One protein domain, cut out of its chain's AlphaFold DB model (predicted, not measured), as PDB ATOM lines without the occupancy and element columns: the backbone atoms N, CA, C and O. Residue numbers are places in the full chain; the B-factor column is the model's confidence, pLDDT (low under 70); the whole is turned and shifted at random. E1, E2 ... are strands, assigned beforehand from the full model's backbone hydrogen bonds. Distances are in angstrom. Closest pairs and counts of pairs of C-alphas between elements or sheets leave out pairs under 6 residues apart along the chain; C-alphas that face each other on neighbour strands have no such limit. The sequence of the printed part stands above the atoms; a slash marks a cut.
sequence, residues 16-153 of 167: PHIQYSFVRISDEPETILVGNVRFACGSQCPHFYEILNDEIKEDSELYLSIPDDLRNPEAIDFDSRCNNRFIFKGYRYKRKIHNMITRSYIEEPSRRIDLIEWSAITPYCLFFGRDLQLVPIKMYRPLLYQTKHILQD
ATOM      1  N   PRO A  16      51.146  22.156  -4.910       71.06
ATOM      2  CA  PRO A  16      51.478  21.451  -3.665       71.06
ATOM      3  C   PRO A  16      50.707  21.970  -2.440       71.06
ATOM      4  O   PRO A  16      50.701  21.320  -1.397       71.06
ATOM      5  N   HIS A  17      50.040  23.120  -2.552       76.62
ATOM      6  CA  HIS A  17      49.255  23.731  -1.480       76.62
ATOM      7  C   HIS A  17      47.748  23.475  -1.603       76.62
ATOM      8  O   HIS A  17      46.970  24.051  -0.842       76.62
ATOM      9  N   ILE A  18      47.330  22.613  -2.530       79.56
ATOM     10  CA  ILE A  18      45.942  22.177  -2.665       79.56
ATOM     11  C   ILE A  18      45.814  20.775  -2.063       79.56
ATOM     12  O   ILE A  18      46.392  19.817  -2.573       79.56
ATOM     13  N   GLN A  19      45.052  20.652  -0.977       83.12
ATOM     14  CA  GLN A  19      44.728  19.364  -0.366       83.12
ATOM     15  C   GLN A  19      43.328  18.919  -0.779       83.12
ATOM     16  O   GLN A  19      42.376  19.699  -0.731       83.12
ATOM     17  N   TYR A  20      43.207  17.645  -1.143       79.75
ATOM     18  CA  TYR A  20      41.943  17.016  -1.507       79.75
ATOM     19  C   TYR A  20      41.518  16.059  -0.402       79.75
ATOM     20  O   TYR A  20      42.309  15.241   0.064       79.75
ATOM     21  N   SER A  21      40.256  16.146   0.001       82.62
ATOM     22  CA  SER A  21      39.642  15.194   0.926       82.62
ATOM     23  C   SER A  21      38.232  14.857   0.458       82.62
ATOM     24  O   SER A  21      37.568  15.681  -0.170       82.62
ATOM     25  N   PHE A  22      37.779  13.641   0.748       81.69
ATOM     26  CA  PHE A  22      36.394  13.237   0.541       81.69
ATOM     27  C   PHE A  22      35.669  13.312   1.878       81.69
ATOM     28  O   PHE A  22      36.131  12.747   2.867       81.69
ATOM     29  N   VAL A  23      34.549  14.028   1.907       86.06
ATOM     30  CA  VAL A  23      33.719  14.193   3.105       86.06
ATOM     31  C   VAL A  23      32.321  13.700   2.783       86.06
ATOM     32  O   VAL A  23      31.822  13.974   1.692       86.06
ATOM     33  N   ARG A  24      31.698  12.965   3.705       86.94
ATOM     34  CA  ARG A  24      30.317  12.510   3.534       86.94
ATOM     35  C   ARG A  24      29.380  13.704   3.374       86.94
ATOM     36  O   ARG A  24      29.577  14.746   4.002       86.94
ATOM     37  N   ILE A  25      28.382  13.556   2.510       88.69
ATOM     38  CA  ILE A  25      27.310  14.549   2.362       88.69
ATOM     39  C   ILE A  25      26.355  14.465   3.559       88.69
ATOM     40  O   ILE A  25      25.911  15.498   4.051       88.69
ATOM     41  N   SER A  26      26.088  13.246   4.036       87.69
ATOM     42  CA  SER A  26      25.195  12.939   5.153       87.69
ATOM     43  C   SER A  26      25.802  11.859   6.054       87.69
ATOM     44  O   SER A  26      26.550  10.999   5.581       87.69
ATOM     45  N   ASP A  27      25.453  11.895   7.340       85.25
ATOM     46  CA  ASP A  27      25.780  10.842   8.311       85.25
ATOM     47  C   ASP A  27      24.851   9.622   8.185       85.25
ATOM     48  O   ASP A  27      25.163   8.543   8.692       85.25
ATOM     49  N   GLU A  28      23.729   9.767   7.477       89.50
ATOM     50  CA  GLU A  28      22.788   8.690   7.174       89.50
ATOM     51  C   GLU A  28      23.013   8.148   5.754       89.50
ATOM     52  O   GLU A  28      23.264   8.934   4.834       89.50
ATOM     53  N   PRO A  29      22.920   6.820   5.548       90.81
ATOM     54  CA  PRO A  29      23.028   6.245   4.219       90.81
ATOM     55  C   PRO A  29      21.784   6.580   3.394       90.81
ATOM     56  O   PRO A  29      20.655   6.521   3.883       90.81
ATOM     57  N   GLU A  30      21.992   6.863   2.118       92.69
ATOM     58  CA  GLU A  30      20.926   7.119   1.158       92.69
ATOM     59  C   GLU A  30      20.657   5.903   0.278       92.69
ATOM     60  O   GLU A  30      21.529   5.057   0.078       92.69
ATOM     61  N   THR A  31      19.437   5.837  -0.254       94.25
ATOM     62  CA  THR A  31      19.007   4.813  -1.206       94.25
ATOM     63  C   THR A  31      18.835   5.450  -2.579       94.25
ATOM     64  O   THR A  31      18.078   6.408  -2.725       94.25
ATOM     65  N   ILE A  32      19.491   4.886  -3.587       93.94
ATOM     66  CA  ILE A  32      19.540   5.395  -4.954       93.94
ATOM     67  C   ILE A  32      19.016   4.320  -5.903       93.94
ATOM     68  O   ILE A  32      19.426   3.159  -5.837       93.94
ATOM     69  N   LEU A  33      18.112   4.708  -6.804       94.31
ATOM     70  CA  LEU A  33      17.713   3.871  -7.931       94.31
ATOM     71  C   LEU A  33      18.725   4.055  -9.060       94.31
ATOM     72  O   LEU A  33      18.988   5.178  -9.485       94.31
ATOM     73  N   VAL A  34      19.277   2.953  -9.551       92.62
ATOM     74  CA  VAL A  34      20.423   2.967 -10.459       92.62
ATOM     75  C   VAL A  34      20.160   2.076 -11.666       92.62
ATOM     76  O   VAL A  34      19.604   0.984 -11.541       92.62
ATOM     77  N   GLY A  35      20.560   2.537 -12.845       88.81
ATOM     78  CA  GLY A  35      20.577   1.764 -14.081       88.81
ATOM     79  C   GLY A  35      21.991   1.311 -14.417       88.81
ATOM     80  O   GLY A  35      22.951   2.055 -14.209       88.81
ATOM     81  N   ASN A  36      22.117   0.099 -14.950       77.00
ATOM     82  CA  ASN A  36      23.371  -0.372 -15.526       77.00
ATOM     83  C   ASN A  36      23.438  -0.019 -17.014       77.00
ATOM     84  O   ASN A  36      22.562  -0.417 -17.785       77.00
ATOM     85  N   VAL A  37      24.488   0.697 -17.411       68.94
ATOM     86  CA  VAL A  37      24.778   1.019 -18.809       68.94
ATOM     87  C   VAL A  37      26.193   0.554 -19.128       68.94
ATOM     88  O   VAL A  37      27.121   0.718 -18.339       68.94
ATOM     89  N   ARG A  38      26.373  -0.030 -20.312       63.28
ATOM     90  CA  ARG A  38      27.691  -0.386 -20.842       63.28
ATOM     91  C   ARG A  38      27.984   0.520 -22.028       63.28
ATOM     92  O   ARG A  38      27.300   0.424 -23.045       63.28
ATOM     93  N   PHE A  39      28.985   1.386 -21.910       53.16
ATOM     94  CA  PHE A  39      29.469   2.157 -23.053       53.16
ATOM     95  C   PHE A  39      30.386   1.299 -23.937       53.16
ATOM     96  O   PHE A  39      30.993   0.327 -23.491       53.16
ATOM     97  N   ALA A  40      30.444   1.640 -25.228       40.75
ATOM     98  CA  ALA A  40      31.012   0.831 -26.313       40.75
ATOM     99  C   ALA A  40      32.531   0.550 -26.226       40.75
ATOM    100  O   ALA A  40      33.060  -0.196 -27.052       40.75
ATOM    101  N   CYS A  41      33.238   1.085 -25.230       42.12
ATOM    102  CA  CYS A  41      34.666   0.857 -25.014       42.12
ATOM    103  C   CYS A  41      34.931  -0.470 -24.281       42.12
ATOM    104  O   CYS A  41      35.507  -0.496 -23.204       42.12
ATOM    105  N   GLY A  42      34.514  -1.581 -24.894       43.50
ATOM    106  CA  GLY A  42      34.887  -2.937 -24.493       43.50
ATOM    107  C   GLY A  42      34.246  -3.449 -23.196       43.50
ATOM    108  O   GLY A  42      34.384  -2.888 -22.124       43.50
ATOM    109  N   SER A  43      33.629  -4.628 -23.273       47.19
ATOM    110  CA  SER A  43      34.028  -5.726 -22.386       47.19
ATOM    111  C   SER A  43      33.757  -5.649 -20.874       47.19
ATOM    112  O   SER A  43      33.069  -6.500 -20.320       47.19
ATOM    113  N   GLN A  44      34.410  -4.756 -20.146       52.75
ATOM    114  CA  GLN A  44      34.926  -5.171 -18.838       52.75
ATOM    115  C   GLN A  44      34.491  -4.318 -17.652       52.75
ATOM    116  O   GLN A  44      34.793  -4.717 -16.533       52.75
ATOM    117  N   CYS A  45      33.739  -3.227 -17.853       61.22
ATOM    118  CA  CYS A  45      33.292  -2.397 -16.735       61.22
ATOM    119  C   CYS A  45      31.835  -1.941 -16.892       61.22
ATOM    120  O   CYS A  45      31.515  -1.189 -17.815       61.22
ATOM    121  N   PRO A  46      30.921  -2.423 -16.039       70.38
ATOM    122  CA  PRO A  46      29.583  -1.862 -15.943       70.38
ATOM    123  C   PRO A  46      29.634  -0.463 -15.326       70.38
ATOM    124  O   PRO A  46      30.199  -0.285 -14.252       70.38
ATOM    125  N   HIS A  47      28.999   0.507 -15.980       80.56
ATOM    126  CA  HIS A  47      28.829   1.850 -15.436       80.56
ATOM    127  C   HIS A  47      27.422   1.986 -14.853       80.56
ATOM    128  O   HIS A  47      26.438   1.469 -15.397       80.56
ATOM    129  N   PHE A  48      27.332   2.677 -13.725       86.81
ATOM    130  CA  PHE A  48      26.102   2.846 -12.970       86.81
ATOM    131  C   PHE A  48      25.686   4.308 -12.975       86.81
ATOM    132  O   PHE A  48      26.498   5.179 -12.691       86.81
ATOM    133  N   TYR A  49      24.421   4.573 -13.284       90.19
ATOM    134  CA  TYR A  49      23.874   5.926 -13.390       90.19
ATOM    135  C   TYR A  49      22.587   6.026 -12.588       90.19
ATOM    136  O   TYR A  49      21.805   5.070 -12.555       90.19
ATOM    137  N   GLU A  50      22.335   7.173 -11.965       92.94
ATOM    138  CA  GLU A  50      21.072   7.385 -11.261       92.94
ATOM    139  C   GLU A  50      19.894   7.385 -12.248       92.94
ATOM    140  O   GLU A  50      19.969   7.946 -13.348       92.94
ATOM    141  N   ILE A  51      18.785   6.775 -11.831       91.81
ATOM    142  CA  ILE A  51      17.502   6.849 -12.526       91.81
ATOM    143  C   ILE A  51      16.619   7.843 -11.779       91.81
ATOM    144  O   ILE A  51      16.217   7.596 -10.641       91.81
ATOM    145  N   LEU A  52      16.266   8.938 -12.446       89.31
ATOM    146  CA  LEU A  52      15.354   9.956 -11.930       89.31
ATOM    147  C   LEU A  52      14.180  10.105 -12.893       89.31
ATOM    148  O   LEU A  52      14.385  10.326 -14.085       89.31
ATOM    149  N   ASN A  53      12.952  10.006 -12.374       87.38
ATOM    150  CA  ASN A  53      11.716  10.031 -13.170       87.38
ATOM    151  C   ASN A  53      11.713   8.989 -14.308       87.38
ATOM    152  O   ASN A  53      11.364   9.307 -15.438       87.38
ATOM    153  N   ASP A  54      12.139   7.757 -14.005       85.25
ATOM    154  CA  ASP A  54      12.275   6.641 -14.960       85.25
ATOM    155  C   ASP A  54      13.293   6.839 -16.101       85.25
ATOM    156  O   ASP A  54      13.404   5.979 -16.978       85.25
ATOM    157  N   GLU A  55      14.105   7.895 -16.048       86.50
ATOM    158  CA  GLU A  55      15.156   8.180 -17.025       86.50
ATOM    159  C   GLU A  55      16.551   8.037 -16.420       86.50
ATOM    160  O   GLU A  55      16.813   8.502 -15.309       86.50
ATOM    161  N   ILE A  56      17.467   7.446 -17.190       85.50
ATOM    162  CA  ILE A  56      18.893   7.404 -16.858       85.50
ATOM    163  C   ILE A  56      19.476   8.810 -17.019       85.50
ATOM    164  O   ILE A  56      19.308   9.438 -18.066       85.50
ATOM    165  N   LYS A  57      20.169   9.302 -15.992       88.50
ATOM    166  CA  LYS A  57      20.876  10.584 -16.039       88.50
ATOM    167  C   LYS A  57      22.359  10.336 -16.316       88.50
ATOM    168  O   LYS A  57      23.098   9.874 -15.461       88.50
ATOM    169  N   GLU A  58      22.807  10.596 -17.541       80.19
ATOM    170  CA  GLU A  58      24.188  10.294 -17.962       80.19
ATOM    171  C   GLU A  58      25.251  11.114 -17.204       80.19
ATOM    172  O   GLU A  58      26.404  10.706 -17.087       80.19
ATOM    173  N   ASP A  59      24.879  12.268 -16.650       81.56
ATOM    174  CA  ASP A  59      25.754  13.123 -15.848       81.56
ATOM    175  C   ASP A  59      25.906  12.660 -14.386       81.56
ATOM    176  O   ASP A  59      26.814  13.136 -13.688       81.56
ATOM    177  N   SER A  60      25.084  11.699 -13.950       86.62
ATOM    178  CA  SER A  60      25.021  11.168 -12.583       86.62
ATOM    179  C   SER A  60      25.714   9.810 -12.415       86.62
ATOM    180  O   SER A  60      25.337   9.008 -11.562       86.62
ATOM    181  N   GLU A  61      26.741   9.542 -13.223       86.81
ATOM    182  CA  GLU A  61      27.571   8.347 -13.064       86.81
ATOM    183  C   GLU A  61      28.023   8.173 -11.607       86.81
ATOM    184  O   GLU A  61      28.465   9.130 -10.965       86.81
ATOM    185  N   LEU A  62      27.921   6.951 -11.095       87.19
ATOM    186  CA  LEU A  62      28.290   6.572  -9.741       87.19
ATOM    187  C   LEU A  62      29.529   5.682  -9.772       87.19
ATOM    188  O   LEU A  62      29.539   4.634 -10.414       87.19
ATOM    189  N   TYR A  63      30.544   6.070  -9.003       85.00
ATOM    190  CA  TYR A  63      31.719   5.246  -8.749       85.00
ATOM    191  C   TYR A  63      31.563   4.543  -7.408       85.00
ATOM    192  O   TYR A  63      31.494   5.190  -6.354       85.00
ATOM    193  N   LEU A  64      31.503   3.216  -7.454       85.81
ATOM    194  CA  LEU A  64      31.247   2.399  -6.281       85.81
ATOM    195  C   LEU A  64      32.549   2.143  -5.523       85.81
ATOM    196  O   LEU A  64      33.515   1.603  -6.055       85.81
ATOM    197  N   SER A  65      32.565   2.497  -4.245       84.81
ATOM    198  CA  SER A  65      33.503   1.943  -3.281       84.81
ATOM    199  C   SER A  65      32.775   0.836  -2.536       84.81
ATOM    200  O   SER A  65      31.769   1.076  -1.874       84.81
ATOM    201  N   ILE A  66      33.239  -0.395  -2.710       83.19
ATOM    202  CA  ILE A  66      32.571  -1.601  -2.216       83.19
ATOM    203  C   ILE A  66      33.490  -2.238  -1.172       83.19
ATOM    204  O   ILE A  66      34.688  -2.342  -1.447       83.19
ATOM    205  N   PRO A  67      32.973  -2.634   0.001       81.25
ATOM    206  CA  PRO A  67      33.759  -3.320   1.010       81.25
ATOM    207  C   PRO A  67      33.990  -4.776   0.590       81.25
ATOM    208  O   PRO A  67      33.166  -5.363  -0.113       81.25
ATOM    209  N   ASP A  68      35.080  -5.380   1.054       78.81
ATOM    210  CA  ASP A  68      35.475  -6.742   0.656       78.81
ATOM    211  C   ASP A  68      34.412  -7.816   0.963       78.81
ATOM    212  O   ASP A  68      34.354  -8.855   0.300       78.81
ATOM    213  N   ASP A  69      33.565  -7.588   1.971       79.69
ATOM    214  CA  ASP A  69      32.512  -8.513   2.397       79.69
ATOM    215  C   ASP A  69      31.205  -8.377   1.596       79.69
ATOM    216  O   ASP A  69      30.344  -9.262   1.661       79.69
ATOM    217  N   LEU A  70      31.050  -7.301   0.819       83.69
ATOM    218  CA  LEU A  70      29.885  -7.074  -0.027       83.69
ATOM    219  C   LEU A  70      30.169  -7.573  -1.441       83.69
ATOM    220  O   LEU A  70      31.145  -7.204  -2.090       83.69
ATOM    221  N   ARG A  71      29.266  -8.404  -1.966       84.44
ATOM    222  CA  ARG A  71      29.397  -8.906  -3.334       84.44
ATOM    223  C   ARG A  71      29.431  -7.735  -4.317       84.44
ATOM    224  O   ARG A  71      28.485  -6.959  -4.347       84.44
ATOM    225  N   ASN A  72      30.468  -7.648  -5.146       83.69
ATOM    226  CA  ASN A  72      30.598  -6.573  -6.126       83.69
ATOM    227  C   ASN A  72      29.498  -6.676  -7.218       83.69
ATOM    228  O   ASN A  72      29.487  -7.678  -7.944       83.69
ATOM    229  N   PRO A  73      28.585  -5.686  -7.361       82.81
ATOM    230  CA  PRO A  73      27.604  -5.663  -8.448       82.81
ATOM    231  C   PRO A  73      28.250  -5.525  -9.832       82.81
ATOM    232  O   PRO A  73      27.672  -5.997 -10.808       82.81
ATOM    233  N   GLU A  74      29.450  -4.944  -9.930       80.25
ATOM    234  CA  GLU A  74      30.206  -4.807 -11.181       80.25
ATOM    235  C   GLU A  74      30.755  -6.142 -11.694       80.25
ATOM    236  O   GLU A  74      30.978  -6.318 -12.888       80.25
ATOM    237  N   ALA A  75      30.957  -7.107 -10.795       78.19
ATOM    238  CA  ALA A  75      31.472  -8.430 -11.135       78.19
ATOM    239  C   ALA A  75      30.378  -9.398 -11.624       78.19
ATOM    240  O   ALA A  75      30.661 -10.562 -11.914       78.19
ATOM    241  N   ILE A  76      29.117  -8.960 -11.663       78.94
ATOM    242  CA  ILE A  76      27.991  -9.774 -12.119       78.94
ATOM    243  C   ILE A  76      27.693  -9.424 -13.575       78.94
ATOM    244  O   ILE A  76      27.503  -8.261 -13.919       78.94
ATOM    245  N   ASP A  77      27.630 -10.450 -14.423       77.75
ATOM    246  CA  ASP A  77      27.487 -10.305 -15.873       77.75
ATOM    247  C   ASP A  77      26.029 -10.012 -16.271       77.75
ATOM    248  O   ASP A  77      25.276 -10.869 -16.742       77.75
ATOM    249  N   PHE A  78      25.598  -8.786 -15.992       78.56
ATOM    250  CA  PHE A  78      24.298  -8.255 -16.378       78.56
ATOM    251  C   PHE A  78      24.255  -7.948 -17.882       78.56
ATOM    252  O   PHE A  78      25.158  -7.307 -18.421       78.56
ATOM    253  N   ASP A  79      23.178  -8.344 -18.573       77.38
ATOM    254  CA  ASP A  79      23.020  -7.970 -19.988       77.38
ATOM    255  C   ASP A  79      22.637  -6.491 -20.112       77.38
ATOM    256  O   ASP A  79      21.542  -6.077 -19.721       77.38
ATOM    257  N   SER A  80      23.529  -5.697 -20.707       69.12
ATOM    258  CA  SER A  80      23.354  -4.257 -20.919       69.12
ATOM    259  C   SER A  80      22.173  -3.900 -21.831       69.12
ATOM    260  O   SER A  80      21.758  -2.747 -21.861       69.12
ATOM    261  N   ARG A  81      21.611  -4.858 -22.578       71.31
ATOM    262  CA  ARG A  81      20.418  -4.657 -23.421       71.31
ATOM    263  C   ARG A  81      19.109  -4.728 -22.637       71.31
ATOM    264  O   ARG A  81      18.066  -4.384 -23.183       71.31
ATOM    265  N   CYS A  82      19.139  -5.191 -21.389       76.31
ATOM    266  CA  CYS A  82      17.931  -5.432 -20.602       76.31
ATOM    267  C   CYS A  82      17.565  -4.311 -19.622       76.31
ATOM    268  O   CYS A  82      16.683  -4.521 -18.793       76.31
ATOM    269  N   ASN A  83      18.207  -3.136 -19.701       77.88
ATOM    270  CA  ASN A  83      17.949  -1.994 -18.811       77.88
ATOM    271  C   ASN A  83      17.838  -2.411 -17.334       77.88
ATOM    272  O   ASN A  83      16.892  -2.037 -16.637       77.88
ATOM    273  N   ASN A  84      18.784  -3.234 -16.870       85.62
ATOM    274  CA  ASN A  84      18.764  -3.758 -15.509       85.62
ATOM    275  C   ASN A  84      18.779  -2.602 -14.501       85.62
ATOM    276  O   ASN A  84      19.598  -1.683 -14.609       85.62
ATOM    277  N   ARG A  85      17.868  -2.667 -13.525       89.88
ATOM    278  CA  ARG A  85      17.715  -1.657 -12.476       89.88
ATOM    279  C   ARG A  85      18.133  -2.214 -11.125       89.88
ATOM    280  O   ARG A  85      17.888  -3.381 -10.813       89.88
ATOM    281  N   PHE A  86      18.712  -1.347 -10.312       91.19
ATOM    282  CA  PHE A  86      19.287  -1.673  -9.020       91.19
ATOM    283  C   PHE A  86      18.854  -0.665  -7.973       91.19
ATOM    284  O   PHE A  86      18.654   0.509  -8.273       91.19
ATOM    285  N   ILE A  87      18.748  -1.125  -6.736       93.94
ATOM    286  CA  ILE A  87      18.630  -0.260  -5.570       93.94
ATOM    287  C   ILE A  87      19.971  -0.321  -4.861       93.94
ATOM    288  O   ILE A  87      20.341  -1.378  -4.350       93.94
ATOM    289  N   PHE A  88      20.700   0.786  -4.857       93.69
ATOM    290  CA  PHE A  88      21.950   0.936  -4.122       93.69
ATOM    291  C   PHE A  88      21.682   1.693  -2.836       93.69
ATOM    292  O   PHE A  88      20.911   2.647  -2.830       93.69
ATOM    293  N   LYS A  89      22.318   1.277  -1.748       93.81
ATOM    294  CA  LYS A  89      22.263   1.976  -0.474       93.81
ATOM    295  C   LYS A  89      23.672   2.185   0.051       93.81
ATOM    296  O   LYS A  89      24.466   1.242   0.100       93.81
ATOM    297  N   GLY A  90      23.994   3.417   0.426       91.94
ATOM    298  CA  GLY A  90      25.366   3.793   0.747       91.94
ATOM    299  C   GLY A  90      25.534   5.243   1.173       91.94
ATOM    300  O   GLY A  90      24.562   5.975   1.331       91.94
ATOM    301  N   TYR A  91      26.784   5.655   1.353       90.56
ATOM    302  CA  TYR A  91      27.146   7.019   1.739       90.56
ATOM    303  C   TYR A  91      27.739   7.773   0.554       90.56
ATOM    304  O   TYR A  91      28.754   7.351  -0.003       90.56
ATOM    305  N   ARG A  92      27.147   8.916   0.193       89.81
ATOM    306  CA  ARG A  92      27.716   9.814  -0.819       89.81
ATOM    307  C   ARG A  92      28.728  10.772  -0.239       89.81
ATOM    308  O   ARG A  92      28.650  11.186   0.920       89.81
ATOM    309  N   TYR A  93      29.646  11.176  -1.103       87.31
ATOM    310  CA  TYR A  93      30.720  12.087  -0.761       87.31
ATOM    311  C   TYR A  93      30.657  13.369  -1.583       87.31
ATOM    312  O   TYR A  93      30.148  13.415  -2.699       87.31
ATOM    313  N   LYS A  94      31.249  14.419  -1.025       88.31
ATOM    314  CA  LYS A  94      31.678  15.620  -1.733       88.31
ATOM    315  C   LYS A  94      33.192  15.737  -1.637       88.31
ATOM    316  O   LYS A  94      33.808  15.305  -0.655       88.31
ATOM    317  N   ARG A  95      33.805  16.312  -2.665       85.88
ATOM    318  CA  ARG A  95      35.233  16.614  -2.672       85.88
ATOM    319  C   ARG A  95      35.434  17.965  -1.998       85.88
ATOM    320  O   ARG A  95      34.933  18.979  -2.470       85.88
ATOM    321  N   LYS A  96      36.171  17.982  -0.892       86.81
ATOM    322  CA  LYS A  96      36.573  19.205  -0.201       86.81
ATOM    323  C   LYS A  96      38.003  19.544  -0.599       86.81
ATOM    324  O   LYS A  96      38.940  18.804  -0.282       86.81
ATOM    325  N   ILE A  97      38.139  20.656  -1.310       86.31
ATOM    326  CA  ILE A  97      39.405  21.217  -1.766       86.31
ATOM    327  C   ILE A  97      39.801  22.312  -0.790       86.31
ATOM    328  O   ILE A  97      39.104  23.317  -0.642       86.31
ATOM    329  N   HIS A  98      40.926  22.114  -0.118       86.25
ATOM    330  CA  HIS A  98      41.488  23.102   0.786       86.25
ATOM    331  C   HIS A  98      42.688  23.773   0.125       86.25
ATOM    332  O   HIS A  98      43.684  23.118  -0.189       86.25
ATOM    333  N   ASN A  99      42.592  25.086  -0.074       81.81
ATOM    334  CA  ASN A  99      43.734  25.895  -0.468       81.81
ATOM    335  C   ASN A  99      44.474  26.346   0.795       81.81
ATOM    336  O   ASN A  99      43.998  27.204   1.539       81.81
ATOM    337  N   MET A 100      45.654  25.776   1.022       81.12
ATOM    338  CA  MET A 100      46.461  26.034   2.215       81.12
ATOM    339  C   MET A 100      47.000  27.474   2.276       81.12
ATOM    340  O   MET A 100      47.306  27.954   3.366       81.12
ATOM    341  N   ILE A 101      47.106  28.173   1.137       80.56
ATOM    342  CA  ILE A 101      47.598  29.560   1.063       80.56
ATOM    343  C   ILE A 101      46.492  30.537   1.471       80.56
ATOM    344  O   ILE A 101      46.701  31.387   2.334       80.56
ATOM    345  N   THR A 102      45.310  30.419   0.867       80.38
ATOM    346  CA  THR A 102      44.179  31.330   1.122       80.38
ATOM    347  C   THR A 102      43.329  30.906   2.319       80.38
ATOM    348  O   THR A 102      42.444  31.655   2.728       80.38
ATOM    349  N   ARG A 103      43.568  29.705   2.870       78.00
ATOM    350  CA  ARG A 103      42.729  29.031   3.881       78.00
ATOM    351  C   ARG A 103      41.265  28.886   3.460       78.00
ATOM    352  O   ARG A 103      40.383  28.717   4.301       78.00
ATOM    353  N   SER A 104      40.995  28.974   2.160       82.69
ATOM    354  CA  SER A 104      39.649  28.848   1.617       82.69
ATOM    355  C   SER A 104      39.327  27.390   1.330       82.69
ATOM    356  O   SER A 104      40.183  26.623   0.878       82.69
ATOM    357  N   TYR A 105      38.062  27.042   1.529       82.81
ATOM    358  CA  TYR A 105      37.517  25.746   1.164       82.81
ATOM    359  C   TYR A 105      36.589  25.903  -0.027       82.81
ATOM    360  O   TYR A 105      35.763  26.814  -0.060       82.81
ATOM    361  N   ILE A 106      36.736  24.999  -0.984       87.25
ATOM    362  CA  ILE A 106      35.799  24.831  -2.086       87.25
ATOM    363  C   ILE A 106      35.251  23.416  -1.969       87.25
ATOM    364  O   ILE A 106      36.000  22.460  -1.752       87.25
ATOM    365  N   GLU A 107      33.937  23.301  -2.061       87.81
ATOM    366  CA  GLU A 107      33.255  22.018  -2.105       87.81
ATOM    367  C   GLU A 107      32.820  21.753  -3.539       87.81
ATOM    368  O   GLU A 107      32.226  22.612  -4.188       87.81
ATOM    369  N   GLU A 108      33.128  20.560  -4.025       84.81
ATOM    370  CA  GLU A 108      32.732  20.095  -5.344       84.81
ATOM    371  C   GLU A 108      31.961  18.781  -5.214       84.81
ATOM    372  O   GLU A 108      32.248  17.976  -4.316       84.81
ATOM    373  N   PRO A 109      30.990  18.527  -6.104       82.56
ATOM    374  CA  PRO A 109      30.295  17.251  -6.125       82.56
ATOM    375  C   PRO A 109      31.293  16.111  -6.357       82.56
ATOM    376  O   PRO A 109      32.238  16.232  -7.140       82.56
ATOM    377  N   SER A 110      31.085  14.988  -5.673       84.38
ATOM    378  CA  SER A 110      31.763  13.736  -5.992       84.38
ATOM    379  C   SER A 110      30.733  12.710  -6.442       84.38
ATOM    380  O   SER A 110      29.607  12.666  -5.958       84.38
ATOM    381  N   ARG A 111      31.152  11.878  -7.389       86.25
ATOM    382  CA  ARG A 111      30.396  10.738  -7.910       86.25
ATOM    383  C   ARG A 111      30.607   9.461  -7.091       86.25
ATOM    384  O   ARG A 111      30.080   8.411  -7.427       86.25
ATOM    385  N   ARG A 112      31.406   9.538  -6.025       87.00
ATOM    386  CA  ARG A 112      31.712   8.410  -5.148       87.00
ATOM    387  C   ARG A 112      30.525   8.074  -4.248       87.00
ATOM    388  O   ARG A 112      29.985   8.958  -3.574       87.00
ATOM    389  N   ILE A 113      30.247   6.780  -4.140       88.38
ATOM    390  CA  ILE A 113      29.395   6.204  -3.103       88.38
ATOM    391  C   ILE A 113      30.113   5.040  -2.418       88.38
ATOM    392  O   ILE A 113      30.630   4.149  -3.086       88.38
ATOM    393  N   ASP A 114      30.130   5.035  -1.088       89.12
ATOM    394  CA  ASP A 114      30.518   3.854  -0.313       89.12
ATOM    395  C   ASP A 114      29.277   2.971  -0.140       89.12
ATOM    396  O   ASP A 114      28.340   3.333   0.577       89.12
ATOM    397  N   LEU A 115      29.239   1.847  -0.850       88.81
ATOM    398  CA  LEU A 115      28.090   0.952  -0.924       88.81
ATOM    399  C   LEU A 115      28.041   0.033   0.302       88.81
ATOM    400  O   LEU A 115      28.975  -0.721   0.549       88.81
ATOM    401  N   ILE A 116      26.937   0.048   1.046       90.88
ATOM    402  CA  ILE A 116      26.726  -0.861   2.190       90.88
ATOM    403  C   ILE A 116      25.767  -1.998   1.841       90.88
ATOM    404  O   ILE A 116      25.811  -3.080   2.426       90.88
ATOM    405  N   GLU A 117      24.879  -1.757   0.884       91.38
ATOM    406  CA  GLU A 117      23.835  -2.688   0.498       91.38
ATOM    407  C   GLU A 117      23.429  -2.430  -0.948       91.38
ATOM    408  O   GLU A 117      23.388  -1.284  -1.401       91.38
ATOM    409  N   TRP A 118      23.098  -3.488  -1.680       92.56
ATOM    410  CA  TRP A 118      22.477  -3.336  -2.987       92.56
ATOM    411  C   TRP A 118      21.555  -4.493  -3.341       92.56
ATOM    412  O   TRP A 118      21.691  -5.613  -2.835       92.56
ATOM    413  N   SER A 119      20.613  -4.216  -4.244       91.06
ATOM    414  CA  SER A 119      19.751  -5.237  -4.821       91.06
ATOM    415  C   SER A 119      19.417  -5.028  -6.290       91.06
ATOM    416  O   SER A 119      19.377  -3.899  -6.769       91.06
ATOM    417  N   ALA A 120      19.178  -6.128  -7.010       89.12
ATOM    418  CA  ALA A 120      18.674  -6.106  -8.383       89.12
ATOM    419  C   ALA A 120      17.138  -6.162  -8.393       89.12
ATOM    420  O   ALA A 120      16.537  -6.998  -7.708       89.12
ATOM    421  N   ILE A 121      16.505  -5.302  -9.190       87.56
ATOM    422  CA  ILE A 121      15.047  -5.234  -9.331       87.56
ATOM    423  C   ILE A 121      14.605  -6.221 -10.410       87.56
ATOM    424  O   ILE A 121      15.075  -6.171 -11.543       87.56
ATOM    425  N   THR A 122      13.682  -7.118 -10.072       81.12
ATOM    426  CA  THR A 122      13.098  -8.052 -11.042       81.12
ATOM    427  C   THR A 122      12.066  -7.364 -11.946       81.12
ATOM    428  O   THR A 122      11.259  -6.587 -11.431       81.12
ATOM    429  N   PRO A 123      11.974  -7.736 -13.236       81.44
ATOM    430  CA  PRO A 123      12.841  -8.689 -13.930       81.44
ATOM    431  C   PRO A 123      14.198  -8.065 -14.302       81.44
ATOM    432  O   PRO A 123      14.272  -6.887 -14.629       81.44
ATOM    433  N   TYR A 124      15.253  -8.881 -14.294       83.94
ATOM    434  CA  TYR A 124      16.589  -8.515 -14.775       83.94
ATOM    435  C   TYR A 124      17.168  -9.648 -15.633       83.94
ATOM    436  O   TYR A 124      16.715 -10.794 -15.553       83.94
ATOM    437  N   CYS A 125      18.160  -9.334 -16.461       84.25
ATOM    438  CA  CYS A 125      18.845 -10.289 -17.328       84.25
ATOM    439  C   CYS A 125      20.283 -10.534 -16.894       84.25
ATOM    440  O   CYS A 125      21.034  -9.588 -16.648       84.25
ATOM    441  N   LEU A 126      20.680 -11.801 -16.925       81.50
ATOM    442  CA  LEU A 126      22.053 -12.240 -16.708       81.50
ATOM    443  C   LEU A 126      22.564 -13.001 -17.930       81.50
ATOM    444  O   LEU A 126      21.796 -13.700 -18.601       81.50
ATOM    445  N   PHE A 127      23.869 -12.922 -18.164       76.06
ATOM    446  CA  PHE A 127      24.576 -13.894 -18.982       76.06
ATOM    447  C   PHE A 127      24.948 -15.115 -18.138       76.06
ATOM    448  O   PHE A 127      25.544 -15.006 -17.066       76.06
ATOM    449  N   PHE A 128      24.626 -16.301 -18.648       72.62
ATOM    450  CA  PHE A 128      25.155 -17.567 -18.149       72.62
ATOM    451  C   PHE A 128      25.982 -18.203 -19.268       72.62
ATOM    452  O   PHE A 128      25.466 -18.900 -20.140       72.62
ATOM    453  N   GLY A 129      27.281 -17.906 -19.287       72.62
ATOM    454  CA  GLY A 129      28.144 -18.271 -20.411       72.62
ATOM    455  C   GLY A 129      27.864 -17.384 -21.628       72.62
ATOM    456  O   GLY A 129      28.166 -16.199 -21.595       72.62
ATOM    457  N   ARG A 130      27.317 -17.951 -22.712       67.25
ATOM    458  CA  ARG A 130      26.894 -17.184 -23.909       67.25
ATOM    459  C   ARG A 130      25.383 -16.973 -23.991       67.25
ATOM    460  O   ARG A 130      24.925 -16.265 -24.886       67.25
ATOM    461  N   ASP A 131      24.631 -17.577 -23.076       77.19
ATOM    462  CA  ASP A 131      23.179 -17.586 -23.133       77.19
ATOM    463  C   ASP A 131      22.600 -16.493 -22.238       77.19
ATOM    464  O   ASP A 131      22.962 -16.350 -21.067       77.19
ATOM    465  N   LEU A 132      21.680 -15.722 -22.813       81.62
ATOM    466  CA  LEU A 132      20.910 -14.716 -22.101       81.62
ATOM    467  C   LEU A 132      19.765 -15.390 -21.347       81.62
ATOM    468  O   LEU A 132      18.934 -16.067 -21.958       81.62
ATOM    469  N   GLN A 133      19.673 -15.150 -20.042       80.94
ATOM    470  CA  GLN A 133      18.533 -15.586 -19.241       80.94
ATOM    471  C   GLN A 133      17.825 -14.389 -18.609       80.94
ATOM    472  O   GLN A 133      18.401 -13.648 -17.810       80.94
ATOM    473  N   LEU A 134      16.546 -14.230 -18.954       80.06
ATOM    474  CA  LEU A 134      15.610 -13.373 -18.232       80.06
ATOM    475  C   LEU A 134      15.254 -14.052 -16.915       80.06
ATOM    476  O   LEU A 134      14.730 -15.166 -16.930       80.06
ATOM    477  N   VAL A 135      15.488 -13.381 -15.792       77.81
ATOM    478  CA  VAL A 135      15.100 -13.895 -14.477       77.81
ATOM    479  C   VAL A 135      13.611 -13.600 -14.248       77.81
ATOM    480  O   VAL A 135      13.235 -12.432 -14.103       77.81
ATOM    481  N   PRO A 136      12.728 -14.624 -14.229       66.00
ATOM    482  CA  PRO A 136      11.292 -14.406 -14.107       66.00
ATOM    483  C   PRO A 136      10.919 -13.904 -12.712       66.00
ATOM    484  O   PRO A 136      11.410 -14.429 -11.713       66.00
ATOM    485  N   ILE A 137       9.938 -12.995 -12.636       65.00
ATOM    486  CA  ILE A 137       9.394 -12.443 -11.374       65.00
ATOM    487  C   ILE A 137       8.987 -13.554 -10.385       65.00
ATOM    488  O   ILE A 137       9.098 -13.397  -9.175       65.00
ATOM    489  N   LYS A 138       8.522 -14.702 -10.895       58.81
ATOM    490  CA  LYS A 138       8.047 -15.827 -10.077       58.81
ATOM    491  C   LYS A 138       9.156 -16.738  -9.538       58.81
ATOM    492  O   LYS A 138       8.862 -17.546  -8.664       58.81
ATOM    493  N   MET A 139      10.381 -16.671 -10.069       52.44
ATOM    494  CA  MET A 139      11.419 -17.672  -9.776       52.44
ATOM    495  C   MET A 139      12.433 -17.241  -8.709       52.44
ATOM    496  O   MET A 139      13.016 -18.124  -8.091       52.44
ATOM    497  N   TYR A 140      12.625 -15.945  -8.432       48.69
ATOM    498  CA  TYR A 140      13.611 -15.490  -7.440       48.69
ATOM    499  C   TYR A 140      13.173 -14.229  -6.683       48.69
ATOM    500  O   TYR A 140      12.541 -13.337  -7.244       48.69
ATOM    501  N   ARG A 141      13.532 -14.155  -5.391       57.38
ATOM    502  CA  ARG A 141      13.481 -12.913  -4.596       57.38
ATOM    503  C   ARG A 141      14.520 -11.923  -5.153       57.38
ATOM    504  O   ARG A 141      15.539 -12.397  -5.659       57.38
ATOM    505  N   PRO A 142      14.311 -10.595  -5.034       62.50
ATOM    506  CA  PRO A 142      15.356  -9.614  -5.313       62.50
ATOM    507  C   PRO A 142      16.664 -10.055  -4.658       62.50
ATOM    508  O   PRO A 142      16.668 -10.437  -3.482       62.50
ATOM    509  N   LEU A 143      17.752 -10.069  -5.429       73.00
ATOM    510  CA  LEU A 143      19.066 -10.373  -4.876       73.00
ATOM    511  C   LEU A 143      19.391  -9.271  -3.883       73.00
ATOM    512  O   LEU A 143      19.493  -8.133  -4.306       73.00
ATOM    513  N   LEU A 144      19.506  -9.589  -2.600       81.44
ATOM    514  CA  LEU A 144      19.825  -8.622  -1.561       81.44
ATOM    515  C   LEU A 144      21.205  -8.938  -1.002       81.44
ATOM    516  O   LEU A 144      21.417 -10.029  -0.469       81.44
ATOM    517  N   TYR A 145      22.119  -7.983  -1.117       80.38
ATOM    518  CA  TYR A 145      23.457  -8.074  -0.549       80.38
ATOM    519  C   TYR A 145      23.646  -6.938   0.446       80.38
ATOM    520  O   TYR A 145      23.353  -5.792   0.124       80.38
ATOM    521  N   GLN A 146      24.111  -7.261   1.650       81.81
ATOM    522  CA  GLN A 146      24.294  -6.321   2.757       81.81
ATOM    523  C   GLN A 146      25.621  -6.614   3.460       81.81
ATOM    524  O   GLN A 146      25.940  -7.783   3.698       81.81
ATOM    525  N   THR A 147      26.362  -5.567   3.824       74.81
ATOM    526  CA  THR A 147      27.485  -5.676   4.768       74.81
ATOM    527  C   THR A 147      26.973  -5.879   6.198       74.81
ATOM    528  O   THR A 147      25.889  -5.414   6.560       74.81
ATOM    529  N   LYS A 148      27.743  -6.592   7.030       65.81
ATOM    530  CA  LYS A 148      27.399  -6.852   8.443       65.81
ATOM    531  C   LYS A 148      27.977  -5.824   9.420       65.81
ATOM    532  O   LYS A 148      27.716  -5.931  10.619       65.81
ATOM    533  N   HIS A 149      28.772  -4.866   8.950       56.09
ATOM    534  CA  HIS A 149      29.578  -4.010   9.817       56.09
ATOM    535  C   HIS A 149      28.971  -2.614  10.001       56.09
ATOM    536  O   HIS A 149      28.607  -1.942   9.044       56.09
ATOM    537  N   ILE A 150      28.885  -2.180  11.261       51.62
ATOM    538  CA  ILE A 150      28.536  -0.819  11.674       51.62
ATOM    539  C   ILE A 150      29.696  -0.340  12.560       51.62
ATOM    540  O   ILE A 150      29.969  -0.985  13.573       51.62
ATOM    541  N   LEU A 151      30.340   0.775  12.176       50.72
ATOM    542  CA  LEU A 151      31.397   1.531  12.887       50.72
ATOM    543  C   LEU A 151      32.866   1.107  12.652       50.72
ATOM    544  O   LEU A 151      33.540   0.686  13.585       50.72
ATOM    545  N   GLN A 152      33.379   1.312  11.431       55.47
ATOM    546  CA  GLN A 152      34.730   1.857  11.119       55.47
ATOM    547  C   GLN A 152      34.936   1.867   9.594       55.47
ATOM    548  O   GLN A 152      35.855   1.278   9.032       55.47
ATOM    549  N   ASP A 153      34.012   2.523   8.901       53.53
ATOM    550  CA  ASP A 153      33.780   2.312   7.472       53.53
ATOM    551  C   ASP A 153      35.006   2.651   6.612       53.53
ATOM    552  O   ASP A 153      35.357   1.896   5.712       53.53
TER     553      ASP A 153
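What this domain is: This is residues 16 to 153 of the 167 residues of an uncharacterized protein of Leptospira weilii str. UI 13098 (UniProt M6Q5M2). A small closed barrel of five strands, E2, E3, E4, E6 and E5, has a long arm at one end, where the hairpin of E5 and E6 runs on past the barrel with E1 paired along E5. At the other end of the long axis lies a separate small hairpin, E7 and E8, and the short strand E9 pairs with E6 on the barrel. The printed part has 138 residues with nine named strands, E1 to E9 in order, and no named helix; its class is all strand. The barrel sheet is mixed, with E4 and E6 its parallel pair, and the two-stranded sheet is antiparallel. The whole is elongated, with spans of 59 by 36 by 29 A, and only just loose, close to compact, with a radius of gyration of the C-alphas of 17.4 A.

How they stand to each other: Round the barrel run E2, residues 30 to 37, E3, residues 47 to 52, E4, residues 55 to 65, E6, residues 104 to 120, and E5, residues 85 to 99, and back to E2. E2 and E3 form an antiparallel hairpin at 120 degrees, with N 35 and O 49 2.8 A apart. E3 and E4 form the next antiparallel hairpin, at 131 degrees, with N 62 and O 48 2.8 A apart. E2, E3 and E4 are a meander, each strand the antiparallel neighbour of the one before; with E5 they make a Greek key, four strands in a row in which the fourth is the antiparallel neighbour of the first. E4 is parallel to E6, with N 65 and O 113 2.8 A apart. E5 and E2 are antiparallel and close the ring, with N 32 and O 88 2.8 A apart. E5 and E6 form an antiparallel hairpin at 162 degrees, with N 87 and O 119 at 2.8 A and N 97 and O 106 also at 2.8 A. The pairing is staggered: E5 pairs with E2 over residues 85 to 90 and with E1, residues 18 to 24, over residues 93 to 99. E1 and E5 are antiparallel at 146 degrees, with N 96 and O 21 2.8 A apart. E9, residues 144 to 146, is antiparallel to E6 at 130 degrees, with N 118 and O 145 2.9 A apart. E7, residues 124 to 128, and E8, residues 131 to 135, form an antiparallel hairpin at 148 degrees, with N 133 and O 126 2.9 A apart. E6 and E7 meet only through their link, and E8 is apart from E5 and E6. The closest C-alphas of E5 and E7, those of Arg 85 and Tyr 124, are 7.3 A apart.

Where its parts are: E6 is the longest strand, 42.0 A from C-alpha 104 at (39.649, 28.848, 1.617) to C-alpha 120 at (18.674, -6.106, -8.383), and bends by 62 degrees at residue 117. E5 measures 39.8 A and bends by 65 degrees at residue 89. E4 measures 23.8 A and bends by 80 degrees at residue 59. E2 measures 21.2 A, E1 19.4 A and E3 16.1 A. E1 begins with C-alpha 18 at (45.942, 22.177, -2.665). E7 and E8 are short, and E9 ends with C-alpha 146 at (24.294, -6.321, 2.757).

The domain as a whole: The two C-alphas farthest apart, those of Ile 101 and Lys 138, are 61.2 A apart. The printed part, residues 16 to 153, has no cut. The one long link, residues 66 to 84, joins E4 to E5. The mean pLDDT of the printed part is 79.4; it is under 70 at residues 37 to 45, 80, 130, 136 to 142 and 148 to 153.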